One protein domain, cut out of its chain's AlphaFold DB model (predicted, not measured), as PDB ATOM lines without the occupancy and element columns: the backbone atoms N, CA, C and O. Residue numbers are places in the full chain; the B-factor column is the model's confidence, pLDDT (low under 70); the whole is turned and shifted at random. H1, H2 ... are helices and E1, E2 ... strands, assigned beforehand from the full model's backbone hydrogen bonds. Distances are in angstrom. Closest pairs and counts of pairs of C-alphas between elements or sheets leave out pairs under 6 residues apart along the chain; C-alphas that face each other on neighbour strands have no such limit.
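AT A GLANCE: This is residues 2 to 113 of the 378 residues of the protein "30S ribosomal protein S1" of Embleya hyalina (UniProt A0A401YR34). A twisted sheet of five strands makes a wall, with H1 and H2 over one face and no named helix over the other. H3 packs on H1 at one end of the long axis, off the sheet, and the link of residues 22 to 54 lies toward the other end. The printed part has 112 residues, with elements in the order H1 E1 E2 H2 E3 E4 E5 H3, class mixed. The sheet's order is E2 E1 E3 E4 E5, antiparallel throughout. The whole is compact, radius of gyration of the C-alphas 14.4 A, spanning 44 by 29 by 21 A.

HOW THE PARTS SIT: E1, residues 13 to 21, bends by 70 degrees at residue 18; its residues 13 to 15 pair with E2, residues 55 to 57, a hairpin with N 14 and O 56 at 2.9 A, and residues 15 to 21 with E3, residues 74 to 80, N 17 and O 77 at 2.8 A. E3, E4, residues 84 to 88, and E5, residues 94 to 98, form a meander, successive antiparallel hairpins; N 80 and O 84 are 2.8 A apart, N 97 and O 85 2.8 A. H2, residues 58 to 69, is on the sheet; its closest C-alphas to E3 are Met 68 and Trp 75, 5.7 A. E2, H2 and E3 make a split strand-helix-strand unit, E1 between the strands, with a right-handed crossover. H1, residues 2 to 8, is on the same face of the sheet as H2, at a height over the sheet of 8.9 A, and lies over E4. H3, residues 103 to 111, touches H1, closest C-alphas Ala 4 and Ala 105, 5.0 A. In H1, H2 and H3 every O i to N i+4 pair is within hydrogen-bond range.

IN THESE COORDINATES: H1 begins at C-alpha 2 (177.183, 174.134, 191.129); H3 ends at C-alpha 111 (166.353, 165.685, 186.732). E1 is 21.9 A long, E3 19.8 A, H2 16.5 A.

THE WHOLE: The C-alphas farthest apart, Pro 25 and Asp 103, are 44.8 A apart. The printed part has no cut; the E1 to E2 link is long, and residues 23 to 37 have pLDDT under 70.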
ATOM      1  N   VAL A   2     176.533 172.852 190.770       93.12
ATOM      2  CA  VAL A   2     177.183 174.134 191.129       93.12
ATOM      3  C   VAL A   2     177.341 175.086 189.936       93.12
ATOM      4  O   VAL A   2     177.024 176.263 190.049       93.12
ATOM      5  N   ALA A   3     177.735 174.570 188.767       95.81
ATOM      6  CA  ALA A   3     177.857 175.370 187.546       95.81
ATOM      7  C   ALA A   3     176.549 176.069 187.127       95.81
ATOM      8  O   ALA A   3     176.598 177.217 186.711       95.81
ATOM      9  N   ALA A   4     175.394 175.411 187.281       95.62
ATOM     10  CA  ALA A   4     174.095 175.980 186.917       95.62
ATOM     11  C   ALA A   4     173.674 177.092 187.892       95.62
ATOM     12  O   ALA A   4     173.197 178.138 187.469       95.62
ATOM     13  N   PHE A   5     173.935 176.912 189.192       96.62
ATOM     14  CA  PHE A   5     173.730 177.975 190.181       96.62
ATOM     15  C   PHE A   5     174.634 179.181 189.910       96.62
ATOM     16  O   PHE A   5     174.180 180.320 189.982       96.62
ATOM     17  N   ALA A   6     175.905 178.940 189.573       96.94
ATOM     18  CA  ALA A   6     176.836 180.002 189.207       96.94
ATOM     19  C   ALA A   6     176.407 180.733 187.923       96.94
ATOM     20  O   ALA A   6     176.524 181.951 187.843       96.94
ATOM     21  N   GLU A   7     175.872 180.011 186.937       97.12
ATOM     22  CA  GLU A   7     175.349 180.595 185.702       97.12
ATOM     23  C   GLU A   7     174.146 181.511 185.963       97.12
ATOM     24  O   GLU A   7     174.172 182.666 185.538       97.12
ATOM     25  N   GLU A   8     173.142 181.050 186.716       97.44
ATOM     26  CA  GLU A   8     171.951 181.855 187.035       97.44
ATOM     27  C   GLU A   8     172.280 183.077 187.903       97.44
ATOM     28  O   GLU A   8     171.724 184.152 187.693       97.44
ATOM     29  N   THR A   9     173.230 182.949 188.836       97.31
ATOM     30  CA  THR A   9     173.710 184.077 189.664       97.31
ATOM     31  C   THR A   9     174.673 185.011 188.923       97.31
ATOM     32  O   THR A   9     175.093 186.028 189.474       97.31
ATOM     33  N   GLY A  10     175.056 184.689 187.682       97.06
ATOM     34  CA  GLY A  10     176.023 185.461 186.898       97.06
ATOM     35  C   GLY A  10     177.463 185.389 187.425       97.06
ATOM     36  O   GLY A  10     178.322 186.168 187.003       97.06
ATOM     37  N   VAL A  11     177.757 184.460 188.332       97.81
ATOM     38  CA  VAL A  11     179.063 184.308 188.972       97.81
ATOM     39  C   VAL A  11     180.065 183.661 188.015       97.81
ATOM     40  O   VAL A  11     179.868 182.562 187.501       97.81
ATOM     41  N   ARG A  12     181.195 184.342 187.800       97.88
ATOM     42  CA  ARG A  12     182.316 183.853 186.969       97.88
ATOM     43  C   ARG A  12     183.593 183.578 187.756       97.88
ATOM     44  O   ARG A  12     184.439 182.822 187.286       97.88
ATOM     45  N   HIS A  13     183.711 184.171 188.937       98.00
ATOM     46  CA  HIS A  13     184.825 183.997 189.860       98.00
ATOM     47  C   HIS A  13     184.274 183.848 191.269       98.00
ATOM     48  O   HIS A  13     183.281 184.489 191.604       98.00
ATOM     49  N   VAL A  14     184.939 183.045 192.087       97.75
ATOM     50  CA  VAL A  14     184.614 182.859 193.503       97.75
ATOM     51  C   VAL A  14     185.872 183.057 194.333       97.75
ATOM     52  O   VAL A  14     186.987 182.961 193.822       97.75
ATOM     53  N   PHE A  15     185.692 183.322 195.616       96.50
ATOM     54  CA  PHE A  15     186.765 183.365 196.590       96.50
ATOM     55  C   PHE A  15     186.857 182.039 197.333       96.50
ATOM     56  O   PHE A  15     185.843 181.506 197.784       96.50
ATOM     57  N   VAL A  16     188.083 181.552 197.489       95.62
ATOM     58  CA  VAL A  16     188.427 180.478 198.417       95.62
ATOM     59  C   VAL A  16     188.368 181.035 199.838       95.62
ATOM     60  O   VAL A  16     188.882 182.125 200.122       95.62
ATOM     61  N   ARG A  17     187.721 180.285 200.726       92.75
ATOM     62  CA  ARG A  17     187.594 180.592 202.148       92.75
ATOM     63  C   ARG A  17     187.990 179.404 202.993       92.75
ATOM     64  O   ARG A  17     187.643 178.272 202.654       92.75
ATOM     65  N   GLU A  18     188.698 179.700 204.077       89.50
ATOM     66  CA  GLU A  18     189.089 178.723 205.102       89.50
ATOM     67  C   GLU A  18     189.688 177.434 204.501       89.50
ATOM     68  O   GLU A  18     189.253 176.327 204.838       89.50
ATOM     69  N   PRO A  19     190.648 177.544 203.557       92.00
ATOM     70  CA  PRO A  19     191.189 176.369 202.899       92.00
ATOM     71  C   PRO A  19     191.970 175.508 203.885       92.00
ATOM     72  O   PRO A  19     192.664 176.016 204.765       92.00
ATOM     73  N   GLY A  20     191.914 174.198 203.698       87.94
ATOM     74  CA  GLY A  20     192.639 173.230 204.499       87.94
ATOM     75  C   GLY A  20     193.021 172.000 203.701       87.94
ATOM     76  O   GLY A  20     192.407 171.684 202.682       87.94
ATOM     77  N   LEU A  21     194.042 171.299 204.180       83.62
ATOM     78  CA  LEU A  21     194.376 169.956 203.720       83.62
ATOM     79  C   LEU A  21     194.068 168.935 204.813       83.62
ATOM     80  O   LEU A  21     194.149 169.254 206.000       83.62
ATOM     81  N   ALA A  22     193.722 167.708 204.429       72.25
ATOM     82  CA  ALA A  22     193.488 166.633 205.391       72.25
ATOM     83  C   ALA A  22     194.761 166.366 206.229       72.25
ATOM     84  O   ALA A  22     195.861 166.329 205.665       72.25
ATOM     85  N   PRO A  23     194.641 166.188 207.559       57.22
ATOM     86  CA  PRO A  23     195.786 165.918 208.420       57.22
ATOM     87  C   PRO A  23     196.392 164.538 208.130       57.22
ATOM     88  O   PRO A  23     195.700 163.594 207.752       57.22
ATOM     89  N   GLY A  24     197.701 164.407 208.338       47.53
ATOM     90  CA  GLY A  24     198.406 163.129 208.263       47.53
ATOM     91  C   GLY A  24     199.926 163.297 208.163       47.53
ATOM     92  O   GLY A  24     200.400 164.361 207.753       47.53
ATOM     93  N   PRO A  25     200.712 162.245 208.465       37.94
ATOM     94  CA  PRO A  25     202.188 162.253 208.403       37.94
ATOM     95  C   PRO A  25     202.741 162.545 206.991       37.94
ATOM     96  O   PRO A  25     203.934 162.763 206.787       37.94
ATOM     97  N   HIS A  26     201.842 162.591 206.010       41.47
ATOM     98  CA  HIS A  26     202.049 162.851 204.596       41.47
ATOM     99  C   HIS A  26     201.710 164.287 204.167       41.47
ATOM    100  O   HIS A  26     201.601 164.532 202.968       41.47
ATOM    101  N   ALA A  27     201.614 165.252 205.092       39.88
ATOM    102  CA  ALA A  27     201.393 166.677 204.791       39.88
ATOM    103  C   ALA A  27     202.444 167.309 203.836       39.88
ATOM    104  O   ALA A  27     202.263 168.428 203.364       39.88
ATOM    105  N   PHE A  28     203.507 166.574 203.481       39.50
ATOM    106  CA  PHE A  28     204.491 166.942 202.453       39.50
ATOM    107  C   PHE A  28     204.540 166.011 201.233       39.50
ATOM    108  O   PHE A  28     205.292 166.266 200.293       39.50
ATOM    109  N   THR A  29     203.738 164.949 201.185       35.25
ATOM    110  CA  THR A  29     203.614 164.111 199.990       35.25
ATOM    111  C   THR A  29     202.288 164.390 199.313       35.25
ATOM    112  O   THR A  29     201.242 163.896 199.718       35.25
ATOM    113  N   ARG A  30     202.376 165.155 198.222       45.72
ATOM    114  CA  ARG A  30     201.362 165.334 197.178       45.72
ATOM    115  C   ARG A  30     200.937 164.008 196.528       45.72
ATOM    116  O   ARG A  30     201.159 163.789 195.337       45.72
ATOM    117  N   ARG A  31     200.351 163.086 197.280       41.22
ATOM    118  CA  ARG A  31     199.713 161.901 196.715       41.22
ATOM    119  C   ARG A  31     198.261 161.893 197.156       41.22
ATOM    120  O   ARG A  31     197.975 161.432 198.255       41.22
ATOM    121  N   PRO A  32     197.355 162.449 196.332       45.78
ATOM    122  CA  PRO A  32     195.931 162.282 196.576       45.78
ATOM    123  C   PRO A  32     195.581 160.799 196.734       45.78
ATOM    124  O   PRO A  32     196.223 159.943 196.117       45.78
ATOM    125  N   LYS A  33     194.518 160.500 197.498       46.78
ATOM    126  CA  LYS A  33     193.940 159.144 197.598       46.78
ATOM    127  C   LYS A  33     193.631 158.543 196.215       46.78
ATOM    128  O   LYS A  33     193.617 157.326 196.064       46.78
ATOM    129  N   VAL A  34     193.453 159.393 195.195       47.06
ATOM    130  CA  VAL A  34     193.300 159.026 193.783       47.06
ATOM    131  C   VAL A  34     194.364 159.735 192.933       47.06
ATOM    132  O   VAL A  34     194.366 160.961 192.828       47.06
ATOM    133  N   ALA A  35     195.262 158.981 192.290       46.06
ATOM    134  CA  ALA A  35     196.316 159.537 191.433       46.06
ATOM    135  C   ALA A  35     195.745 160.458 190.333       46.06
ATOM    136  O   ALA A  35     194.765 160.115 189.676       46.06
ATOM    137  N   GLY A  36     196.358 161.631 190.135       52.66
ATOM    138  CA  GLY A  36     195.911 162.630 189.151       52.66
ATOM    139  C   GLY A  36     194.743 163.521 189.597       52.66
ATOM    140  O   GLY A  36     194.351 164.411 188.850       52.66
ATOM    141  N   HIS A  37     194.208 163.331 190.807       54.06
ATOM    142  CA  HIS A  37     193.069 164.094 191.318       54.06
ATOM    143  C   HIS A  37     193.402 164.727 192.671       54.06
ATOM    144  O   HIS A  37     193.210 164.106 193.704       54.06
ATOM    145  N   GLY A  38     193.911 165.960 192.661       70.12
ATOM    146  CA  GLY A  38     194.246 166.763 193.844       70.12
ATOM    147  C   GLY A  38     194.453 168.226 193.440       70.12
ATOM    148  O   GLY A  38     194.010 168.628 192.370       70.12
ATOM    149  N   LEU A  39     195.159 169.021 194.246       79.69
ATOM    150  CA  LEU A  39     195.437 170.428 193.900       79.69
ATOM    151  C   LEU A  39     196.477 170.605 192.779       79.69
ATOM    152  O   LEU A  39     196.628 171.703 192.242       79.69
ATOM    153  N   SER A  40     197.188 169.536 192.410       78.69
ATOM    154  CA  SER A  40     198.176 169.569 191.329       78.69
ATOM    155  C   SER A  40     197.515 169.946 190.001       78.69
ATOM    156  O   SER A  40     196.499 169.369 189.618       78.69
ATOM    157  N   GLY A  41     198.081 170.940 189.314       80.81
ATOM    158  CA  GLY A  41     197.537 171.486 188.068       80.81
ATOM    159  C   GLY A  41     196.429 172.532 188.254       80.81
ATOM    160  O   GLY A  41     196.172 173.286 187.320       80.81
ATOM    161  N   LEU A  42     195.818 172.627 189.443       86.31
ATOM    162  CA  LEU A  42     194.914 173.730 189.805       86.31
ATOM    163  C   LEU A  42     195.682 174.907 190.406       86.31
ATOM    164  O   LEU A  42     195.376 176.060 190.113       86.31
ATOM    165  N   PHE A  43     196.691 174.600 191.220       88.31
ATOM    166  CA  PHE A  43     197.578 175.575 191.836       88.31
ATOM    167  C   PHE A  43     199.040 175.190 191.607       88.31
ATOM    168  O   PHE A  43     199.345 174.012 191.379       88.31
ATOM    169  N   PRO A  44     199.949 176.174 191.686       85.38
ATOM    170  CA  PRO A  44     201.357 175.940 191.912       85.38
ATOM    171  C   PRO A  44     201.641 174.896 192.987       85.38
ATOM    172  O   PRO A  44     200.918 174.690 193.960       85.38
ATOM    173  N   ASP A  45     202.775 174.259 192.790       78.00
ATOM    174  CA  ASP A  45     203.274 173.134 193.553       78.00
ATOM    175  C   ASP A  45     203.557 173.483 195.031       78.00
ATOM    176  O   ASP A  45     203.407 172.649 195.929       78.00
ATOM    177  N   ASP A  46     203.944 174.725 195.294       76.62
ATOM    178  CA  ASP A  46     204.121 175.293 196.633       76.62
ATOM    179  C   ASP A  46     202.794 175.725 197.287       76.62
ATOM    180  O   ASP A  46     202.805 176.304 198.376       76.62
ATOM    181  N   LEU A  47     201.660 175.444 196.632       82.12
ATOM    182  CA  LEU A  47     200.303 175.850 197.001       82.12
ATOM    183  C   LEU A  47     200.097 177.369 197.025       82.12
ATOM    184  O   LEU A  47     199.120 177.853 197.603       82.12
ATOM    185  N   SER A  48     200.986 178.146 196.398       81.81
ATOM    186  CA  SER A  48     200.711 179.563 196.162       81.81
ATOM    187  C   SER A  48     199.404 179.702 195.366       81.81
ATOM    188  O   SER A  48     199.170 179.003 194.388       81.81
ATOM    189  N   GLY A  49     198.488 180.545 195.848       88.44
ATOM    190  CA  GLY A  49     197.143 180.698 195.279       88.44
ATOM    191  C   GLY A  49     196.039 179.839 195.913       88.44
ATOM    192  O   GLY A  49     194.873 180.138 195.678       88.44
ATOM    193  N   PHE A  50     196.348 178.847 196.758       92.75
ATOM    194  CA  PHE A  50     195.339 178.155 197.577       92.75
ATOM    195  C   PHE A  50     195.362 178.688 199.013       92.75
ATOM    196  O   PHE A  50     195.973 178.101 199.903       92.75
ATOM    197  N   HIS A  51     194.730 179.844 199.220       93.06
ATOM    198  CA  HIS A  51     194.694 180.540 200.507       93.06
ATOM    199  C   HIS A  51     193.361 181.260 200.727       93.06
ATOM    200  O   HIS A  51     192.602 181.479 199.778       93.06
ATOM    201  N   ASP A  52     193.058 181.635 201.975       94.38
ATOM    202  CA  ASP A  52     191.872 182.448 202.256       94.38
ATOM    203  C   ASP A  52     191.963 183.768 201.483       94.38
ATOM    204  O   ASP A  52     192.994 184.440 201.496       94.38
ATOM    205  N   GLY A  53     190.902 184.133 200.762       94.19
ATOM    206  CA  GLY A  53     190.933 185.333 199.925       94.19
ATOM    207  C   GLY A  53     191.331 185.094 198.477       94.19
ATOM    208  O   GLY A  53     191.097 185.989 197.667       94.19
ATOM    209  N   ALA A  54     191.858 183.921 198.117       95.44
ATOM    210  CA  ALA A  54     192.239 183.645 196.738       95.44
ATOM    211  C   ALA A  54     191.020 183.694 195.810       95.44
ATOM    212  O   ALA A  54     190.023 183.009 196.037       95.44
ATOM    213  N   GLN A  55     191.099 184.502 194.753       96.31
ATOM    214  CA  GLN A  55     190.068 184.558 193.725       96.31
ATOM    215  C   GLN A  55     190.381 183.537 192.632       96.31
ATOM    216  O   GLN A  55     191.456 183.568 192.034       96.31
ATOM    217  N   VAL A  56     189.430 182.655 192.339       97.06
ATOM    218  CA  VAL A  56     189.572 181.623 191.310       97.06
ATOM    219  C   VAL A  56     188.436 181.706 190.298       97.06
ATOM    220  O   VAL A  56     187.297 182.043 190.630       97.06
ATOM    221  N   ALA A  57     188.741 181.398 189.039       97.44
ATOM    222  CA  ALA A  57     187.734 181.297 187.989       97.44
ATOM    223  C   ALA A  57     186.792 180.111 188.249       97.44
ATOM    224  O   ALA A  57     187.197 179.089 188.809       97.44
ATOM    225  N   LEU A  58     185.543 180.215 187.789       97.06
ATOM    226  CA  LEU A  58     184.525 179.180 187.986       97.06
ATOM    227  C   LEU A  58     184.984 177.764 187.571       97.06
ATOM    228  O   LEU A  58     184.722 176.840 188.334       97.06
ATOM    229  N   PRO A  59     185.701 177.538 186.448       96.62
ATOM    230  CA  PRO A  59     186.196 176.198 186.118       96.62
ATOM    231  C   PRO A  59     187.115 175.600 187.193       96.62
ATOM    232  O   PRO A  59     186.967 174.432 187.538       96.62
ATOM    233  N   VAL A  60     188.007 176.408 187.778       95.69
ATOM    234  CA  VAL A  60     188.896 175.982 188.875       95.69
ATOM    235  C   VAL A  60     188.081 175.680 190.132       95.69
ATOM    236  O   VAL A  60     188.302 174.665 190.785       95.69
ATOM    237  N   ALA A  61     187.089 176.517 190.438       96.38
ATOM    238  CA  ALA A  61     186.178 176.307 191.559       96.38
ATOM    239  C   ALA A  61     185.385 174.994 191.442       96.38
ATOM    240  O   ALA A  61     185.219 174.271 192.420       96.38
ATOM    241  N   LEU A  62     184.916 174.653 190.239       95.88
ATOM    242  CA  LEU A  62     184.215 173.394 189.989       95.88
ATOM    243  C   LEU A  62     185.136 172.186 190.183       95.88
ATOM    244  O   LEU A  62     184.698 171.181 190.739       95.88
ATOM    245  N   GLU A  63     186.404 172.280 189.779       93.94
ATOM    246  CA  GLU A  63     187.379 171.221 190.052       93.94
ATOM    247  C   GLU A  63     187.707 171.108 191.546       93.94
ATOM    248  O   GLU A  63     187.776 169.990 192.052       93.94
ATOM    249  N   LEU A  64     187.781 172.220 192.286       93.12
ATOM    250  CA  LEU A  64     187.880 172.193 193.751       93.12
ATOM    251  C   LEU A  64     186.700 171.451 194.393       93.12
ATOM    252  O   LEU A  64     186.917 170.591 195.244       93.12
ATOM    253  N   VAL A  65     185.462 171.693 193.944       93.44
ATOM    254  CA  VAL A  65     184.286 170.931 194.411       93.44
ATOM    255  C   VAL A  65     184.458 169.433 194.160       93.44
ATOM    256  O   VAL A  65     184.147 168.625 195.032       93.44
ATOM    257  N   ARG A  66     184.992 169.036 193.000       90.38
ATOM    258  CA  ARG A  66     185.260 167.619 192.711       90.38
ATOM    259  C   ARG A  66     186.375 167.039 193.577       90.38
ATOM    260  O   ARG A  66     186.293 165.868 193.926       90.38
ATOM    261  N   VAL A  67     187.422 167.810 193.877       87.06
ATOM    262  CA  VAL A  67     188.504 167.399 194.787       87.06
ATOM    263  C   VAL A  67     187.929 167.120 196.176       87.06
ATOM    264  O   VAL A  67     188.202 166.059 196.734       87.06
ATOM    265  N   MET A  68     187.069 168.009 196.680       86.75
ATOM    266  CA  MET A  68     186.413 167.848 197.981       86.75
ATOM    267  C   MET A  68     185.456 166.645 198.003       86.75
ATOM    268  O   MET A  68     185.569 165.797 198.878       86.75
ATOM    269  N   LEU A  69     184.589 166.490 196.991       85.88
ATOM    270  CA  LEU A  69     183.656 165.349 196.885       85.88
ATOM    271  C   LEU A  69     184.352 163.984 196.780       85.88
ATOM    272  O   LEU A  69     183.755 162.958 197.088       85.88
ATOM    273  N   ARG A  70     185.592 163.950 196.281       83.50
ATOM    274  CA  ARG A  70     186.389 162.720 196.157       83.50
ATOM    275  C   ARG A  70     187.209 162.413 197.407       83.50
ATOM    276  O   ARG A  70     187.983 161.459 197.370       83.50
ATOM    277  N   ASP A  71     187.097 163.236 198.451       74.25
ATOM    278  CA  ASP A  71     187.946 163.169 199.641       74.25
ATOM    279  C   ASP A  71     189.444 163.123 199.265       74.25
ATOM    280  O   ASP A  71     190.258 162.342 199.764       74.25
ATOM    281  N   ALA A  72     189.824 163.957 198.290       70.56
ATOM    282  CA  ALA A  72     191.174 163.990 197.736       70.56
ATOM    283  C   ALA A  72     192.139 164.880 198.546       70.56
ATOM    284  O   ALA A  72     193.155 165.343 198.024       70.56
ATOM    285  N   GLY A  73     191.835 165.091 199.831       72.75
ATOM    286  CA  GLY A  73     192.748 165.688 200.805       72.75
ATOM    287  C   GLY A  73     192.803 167.214 200.831       72.75
ATOM    288  O   GLY A  73     193.684 167.744 201.500       72.75
ATOM    289  N   ALA A  74     191.896 167.917 200.148       84.75
ATOM    290  CA  ALA A  74     191.736 169.366 200.264       84.75
ATOM    291  C   ALA A  74     190.279 169.726 200.562       84.75
ATOM    292  O   ALA A  74     189.366 169.058 200.084       84.75
ATOM    293  N   TRP A  75     190.095 170.803 201.316       86.62
ATOM    294  CA  TRP A  75     188.821 171.360 201.747       86.62
ATOM    295  C   TRP A  75     188.868 172.885 201.621       86.62
ATOM    296  O   TRP A  75     189.906 173.493 201.872       86.62
ATOM    297  N   CYS A  76     187.760 173.507 201.227       91.44
ATOM    298  CA  CYS A  76     187.555 174.951 201.309       91.44
ATOM    299  C   CYS A  76     186.072 175.290 201.134       91.44
ATOM    300  O   CYS A  76     185.306 174.539 200.532       91.44
ATOM    301  N   ARG A  77     185.681 176.483 201.570       92.19
ATOM    302  CA  ARG A  77     184.420 177.100 201.156       92.19
ATOM    303  C   ARG A  77     184.661 177.945 199.909       92.19
ATOM    304  O   ARG A  77     185.717 178.558 199.751       92.19
ATOM    305  N   LEU A  78     183.673 177.993 199.023       95.38
ATOM    306  CA  LEU A  78     183.708 178.826 197.823       95.38
ATOM    307  C   LEU A  78     182.579 179.838 197.898       95.38
ATOM    308  O   LEU A  78     181.425 179.460 198.086       95.38
ATOM    309  N   GLU A  79     182.883 181.119 197.738       94.12
ATOM    310  CA  GLU A  79     181.849 182.143 197.855       94.12
ATOM    311  C   GLU A  79     182.082 183.384 197.001       94.12
ATOM    312  O   GLU A  79     183.202 183.803 196.721       94.12
ATOM    313  N   VAL A  80     180.977 184.031 196.661       96.25
ATOM    314  CA  VAL A  80     180.909 185.448 196.340       96.25
ATOM    315  C   VAL A  80     180.031 186.071 197.422       96.25
ATOM    316  O   VAL A  80     178.840 185.743 197.470       96.25
ATOM    317  N   PRO A  81     180.589 186.916 198.309       91.00
ATOM    318  CA  PRO A  81     179.853 187.474 199.438       91.00
ATOM    319  C   PRO A  81     178.498 188.058 199.026       91.00
ATOM    320  O   PRO A  81     178.426 188.902 198.137       91.00
ATOM    321  N   GLY A  82     177.426 187.579 199.663       91.19
ATOM    322  CA  GLY A  82     176.056 188.035 199.405       91.19
ATOM    323  C   GLY A  82     175.452 187.607 198.062       91.19
ATOM    324  O   GLY A  82     174.388 188.113 197.711       91.19
ATOM    325  N   VAL A  83     176.099 186.711 197.305       95.75
ATOM    326  CA  VAL A  83     175.620 186.262 195.985       95.75
ATOM    327  C   VAL A  83     175.525 184.747 195.890       95.75
ATOM    328  O   VAL A  83     174.443 184.224 195.647       95.75
ATOM    329  N   LEU A  84     176.640 184.040 196.079       95.50
ATOM    330  CA  LEU A  84     176.719 182.588 195.928       95.50
ATOM    331  C   LEU A  84     177.625 182.025 197.017       95.50
ATOM    332  O   LEU A  84     178.699 182.567 197.258       95.50
ATOM    333  N   ALA A  85     177.236 180.917 197.631       94.00
ATOM    334  CA  ALA A  85     178.091 180.153 198.530       94.00
ATOM    335  C   ALA A  85     177.990 178.668 198.188       94.00
ATOM    336  O   ALA A  85     176.905 178.176 197.894       94.00
ATOM    337  N   VAL A  86     179.107 177.955 198.231       94.25
ATOM    338  CA  VAL A  86     179.183 176.509 198.023       94.25
ATOM    339  C   VAL A  86     180.065 175.922 199.113       94.25
ATOM    340  O   VAL A  86     181.203 176.356 199.305       94.25
ATOM    341  N   HIS A  87     179.531 174.940 199.825       89.25
ATOM    342  CA  HIS A  87     180.244 174.179 200.846       89.25
ATOM    343  C   HIS A  87     179.800 172.720 200.813       89.25
ATOM    344  O   HIS A  87     178.718 172.408 200.310       89.25
ATOM    345  N   LEU A  88     180.653 171.835 201.319       87.62
ATOM    346  CA  LEU A  88     180.352 170.415 201.424       87.62
ATOM    347  C   LEU A  88     180.192 170.023 202.892       87.62
ATOM    348  O   LEU A  88     180.899 170.554 203.746       87.62
ATOM    349  N   GLY A  89     179.262 169.117 203.169       78.38
ATOM    350  CA  GLY A  89     179.144 168.450 204.462       78.38
ATOM    351  C   GLY A  89     180.095 167.263 204.578       78.38
ATOM    352  O   GLY A  89     180.619 166.775 203.576       78.38
ATOM    353  N   GLU A  90     180.272 166.773 205.804       70.75
ATOM    354  CA  GLU A  90     181.086 165.583 206.093       70.75
ATOM    355  C   GLU A  90     180.553 164.327 205.380       70.75
ATOM    356  O   GLU A  90     181.336 163.502 204.917       70.75
ATOM    357  N   ASP A  91     179.234 164.240 205.188       76.56
ATOM    358  CA  ASP A  91     178.560 163.126 204.508       76.56
ATOM    359  C   ASP A  91     178.545 163.252 202.968       76.56
ATOM    360  O   ASP A  91     177.907 162.463 202.269       76.56
ATOM    361  N   GLY A  92     179.247 164.245 202.407       78.69
ATOM    362  CA  GLY A  92     179.307 164.486 200.960       78.69
ATOM    363  C   GLY A  92     178.136 165.298 200.393       78.69
ATOM    364  O   GLY A  92     178.068 165.501 199.176       78.69
ATOM    365  N   ASP A  93     177.251 165.805 201.253       86.81
ATOM    366  CA  ASP A  93     176.204 166.752 200.874       86.81
ATOM    367  C   ASP A  93     176.803 168.041 200.308       86.81
ATOM    368  O   ASP A  93     177.811 168.550 200.797       86.81
ATOM    369  N   VAL A  94     176.167 168.601 199.276       90.38
ATOM    370  CA  VAL A  94     176.572 169.882 198.683       90.38
ATOM    371  C   VAL A  94     175.531 170.930 199.012       90.38
ATOM    372  O   VAL A  94     174.408 170.900 198.508       90.38
ATOM    373  N   TYR A  95     175.938 171.914 199.791       92.06
ATOM    374  CA  TYR A  95     175.099 173.037 200.147       92.06
ATOM    375  C   TYR A  95     175.417 174.226 199.254       92.06
ATOM    376  O   TYR A  95     176.578 174.600 199.058       92.06
ATOM    377  N   ILE A  96     174.364 174.833 198.715       93.81
ATOM    378  CA  ILE A  96     174.475 175.963 197.803       93.81
ATOM    379  C   ILE A  96     173.579 177.089 198.311       93.81
ATOM    380  O   ILE A  96     172.358 176.950 198.349       93.81
ATOM    381  N   GLY A  97     174.194 178.203 198.695       92.88
ATOM    382  CA  GLY A  97     173.510 179.459 198.986       92.88
ATOM    383  C   GLY A  97     173.460 180.333 197.738       92.88
ATOM    384  O   GLY A  97     174.442 180.405 197.002       92.88
ATOM    385  N   SER A  98     172.331 180.998 197.502       94.00
ATOM    386  CA  SER A  98     172.143 181.955 196.407       94.00
ATOM    387  C   SER A  98     171.302 183.136 196.883       94.00
ATOM    388  O   SER A  98     170.387 182.959 197.689       94.00
ATOM    389  N   ASN A  99     171.583 184.333 196.373       94.31
ATOM    390  CA  ASN A  99     170.785 185.534 196.632       94.31
ATOM    391  C   ASN A  99     169.535 185.656 195.742       94.31
ATOM    392  O   ASN A  99     168.702 186.534 195.964       94.31
ATOM    393  N   ILE A 100     169.398 184.781 194.747       95.06
ATOM    394  CA  ILE A 100     168.237 184.693 193.860       95.06
ATOM    395  C   ILE A 100     167.676 183.269 193.847       95.06
ATOM    396  O   ILE A 100     168.326 182.310 194.269       95.06
ATOM    397  N   ARG A 101     166.462 183.111 193.312       93.31
ATOM    398  CA  ARG A 101     165.911 181.783 193.017       93.31
ATOM    399  C   ARG A 101     166.551 181.247 191.734       93.31
ATOM    400  O   ARG A 101     166.438 181.880 190.693       93.31
ATOM    401  N   CYS A 102     167.209 180.094 191.826       95.62
ATOM    402  CA  CYS A 102     167.861 179.414 190.703       95.62
ATOM    403  C   CYS A 102     166.971 178.269 190.188       95.62
ATOM    404  O   CYS A 102     167.259 177.090 190.410       95.62
ATOM    405  N   ASP A 103     165.823 178.607 189.596       95.56
ATOM    406  CA  ASP A 103     164.792 177.629 189.213       95.56
ATOM    407  C   ASP A 103     165.292 176.636 188.146       95.56
ATOM    408  O   ASP A 103     164.922 175.453 188.158       95.56
ATOM    409  N   THR A 104     166.185 177.083 187.257       94.81
ATOM    410  CA  THR A 104     166.786 176.230 186.219       94.81
ATOM    411  C   THR A 104     167.695 175.184 186.855       94.81
ATOM    412  O   THR A 104     167.598 173.991 186.555       94.81
ATOM    413  N   ALA A 105     168.550 175.605 187.783       95.56
ATOM    414  CA  ALA A 105     169.468 174.734 188.486       95.56
ATOM    415  C   ALA A 105     168.736 173.760 189.415       95.56
ATOM    416  O   ALA A 105     169.135 172.600 189.503       95.56
ATOM    417  N   LEU A 106     167.638 174.184 190.050       95.31
ATOM    418  CA  LEU A 106     166.780 173.305 190.851       95.31
ATOM    419  C   LEU A 106     166.080 172.245 189.994       95.31
ATOM    420  O   LEU A 106     166.005 171.077 190.383       95.31
ATOM    421  N   THR A 107     165.603 172.616 188.807       95.31
ATOM    422  CA  THR A 107     165.004 171.664 187.863       95.31
ATOM    423  C   THR A 107     166.048 170.656 187.381       95.31
ATOM    424  O   THR A 107     165.793 169.450 187.386       95.31
ATOM    425  N   LEU A 108     167.257 171.124 187.053       95.19
ATOM    426  CA  LEU A 108     168.383 170.258 186.703       95.19
ATOM    427  C   LEU A 108     168.762 169.312 187.855       95.19
ATOM    428  O   LEU A 108     169.027 168.138 187.610       95.19
ATOM    429  N   ALA A 109     168.764 169.791 189.101       93.31
ATOM    430  CA  ALA A 109     169.049 168.978 190.285       93.31
ATOM    431  C   ALA A 109     168.107 167.777 190.391       93.31
ATOM    432  O   ALA A 109     168.553 166.644 190.571       93.31
ATOM    433  N   ASN A 110     166.805 168.037 190.245       93.50
ATOM    434  CA  ASN A 110     165.769 167.013 190.292       93.50
ATOM    435  C   ASN A 110     165.896 166.032 189.123       93.50
ATOM    436  O   ASN A 110     165.831 164.825 189.336       93.50
ATOM    437  N   ALA A 111     166.154 166.529 187.910       95.06
ATOM    438  CA  ALA A 111     166.353 165.685 186.732       95.06
ATOM    439  C   ALA A 111     167.575 164.755 186.857       95.06
ATOM    440  O   ALA A 111     167.567 163.652 186.318       95.06
ATOM    441  N   LEU A 112     168.612 165.187 187.582       93.94
ATOM    442  CA  LEU A 112     169.806 164.390 187.883       93.94
ATOM    443  C   LEU A 112     169.652 163.494 189.128       93.94
ATOM    444  O   LEU A 112     170.581 162.759 189.450       93.94
ATOM    445  N   GLY A 113     168.511 163.546 189.824       93.19
ATOM    446  CA  GLY A 113     168.209 162.692 190.976       93.19
ATOM    447  C   GLY A 113     168.770 163.161 192.324       93.19
ATOM    448  O   GLY A 113     168.750 162.384 193.270       93.19
TER     449      GLY A 113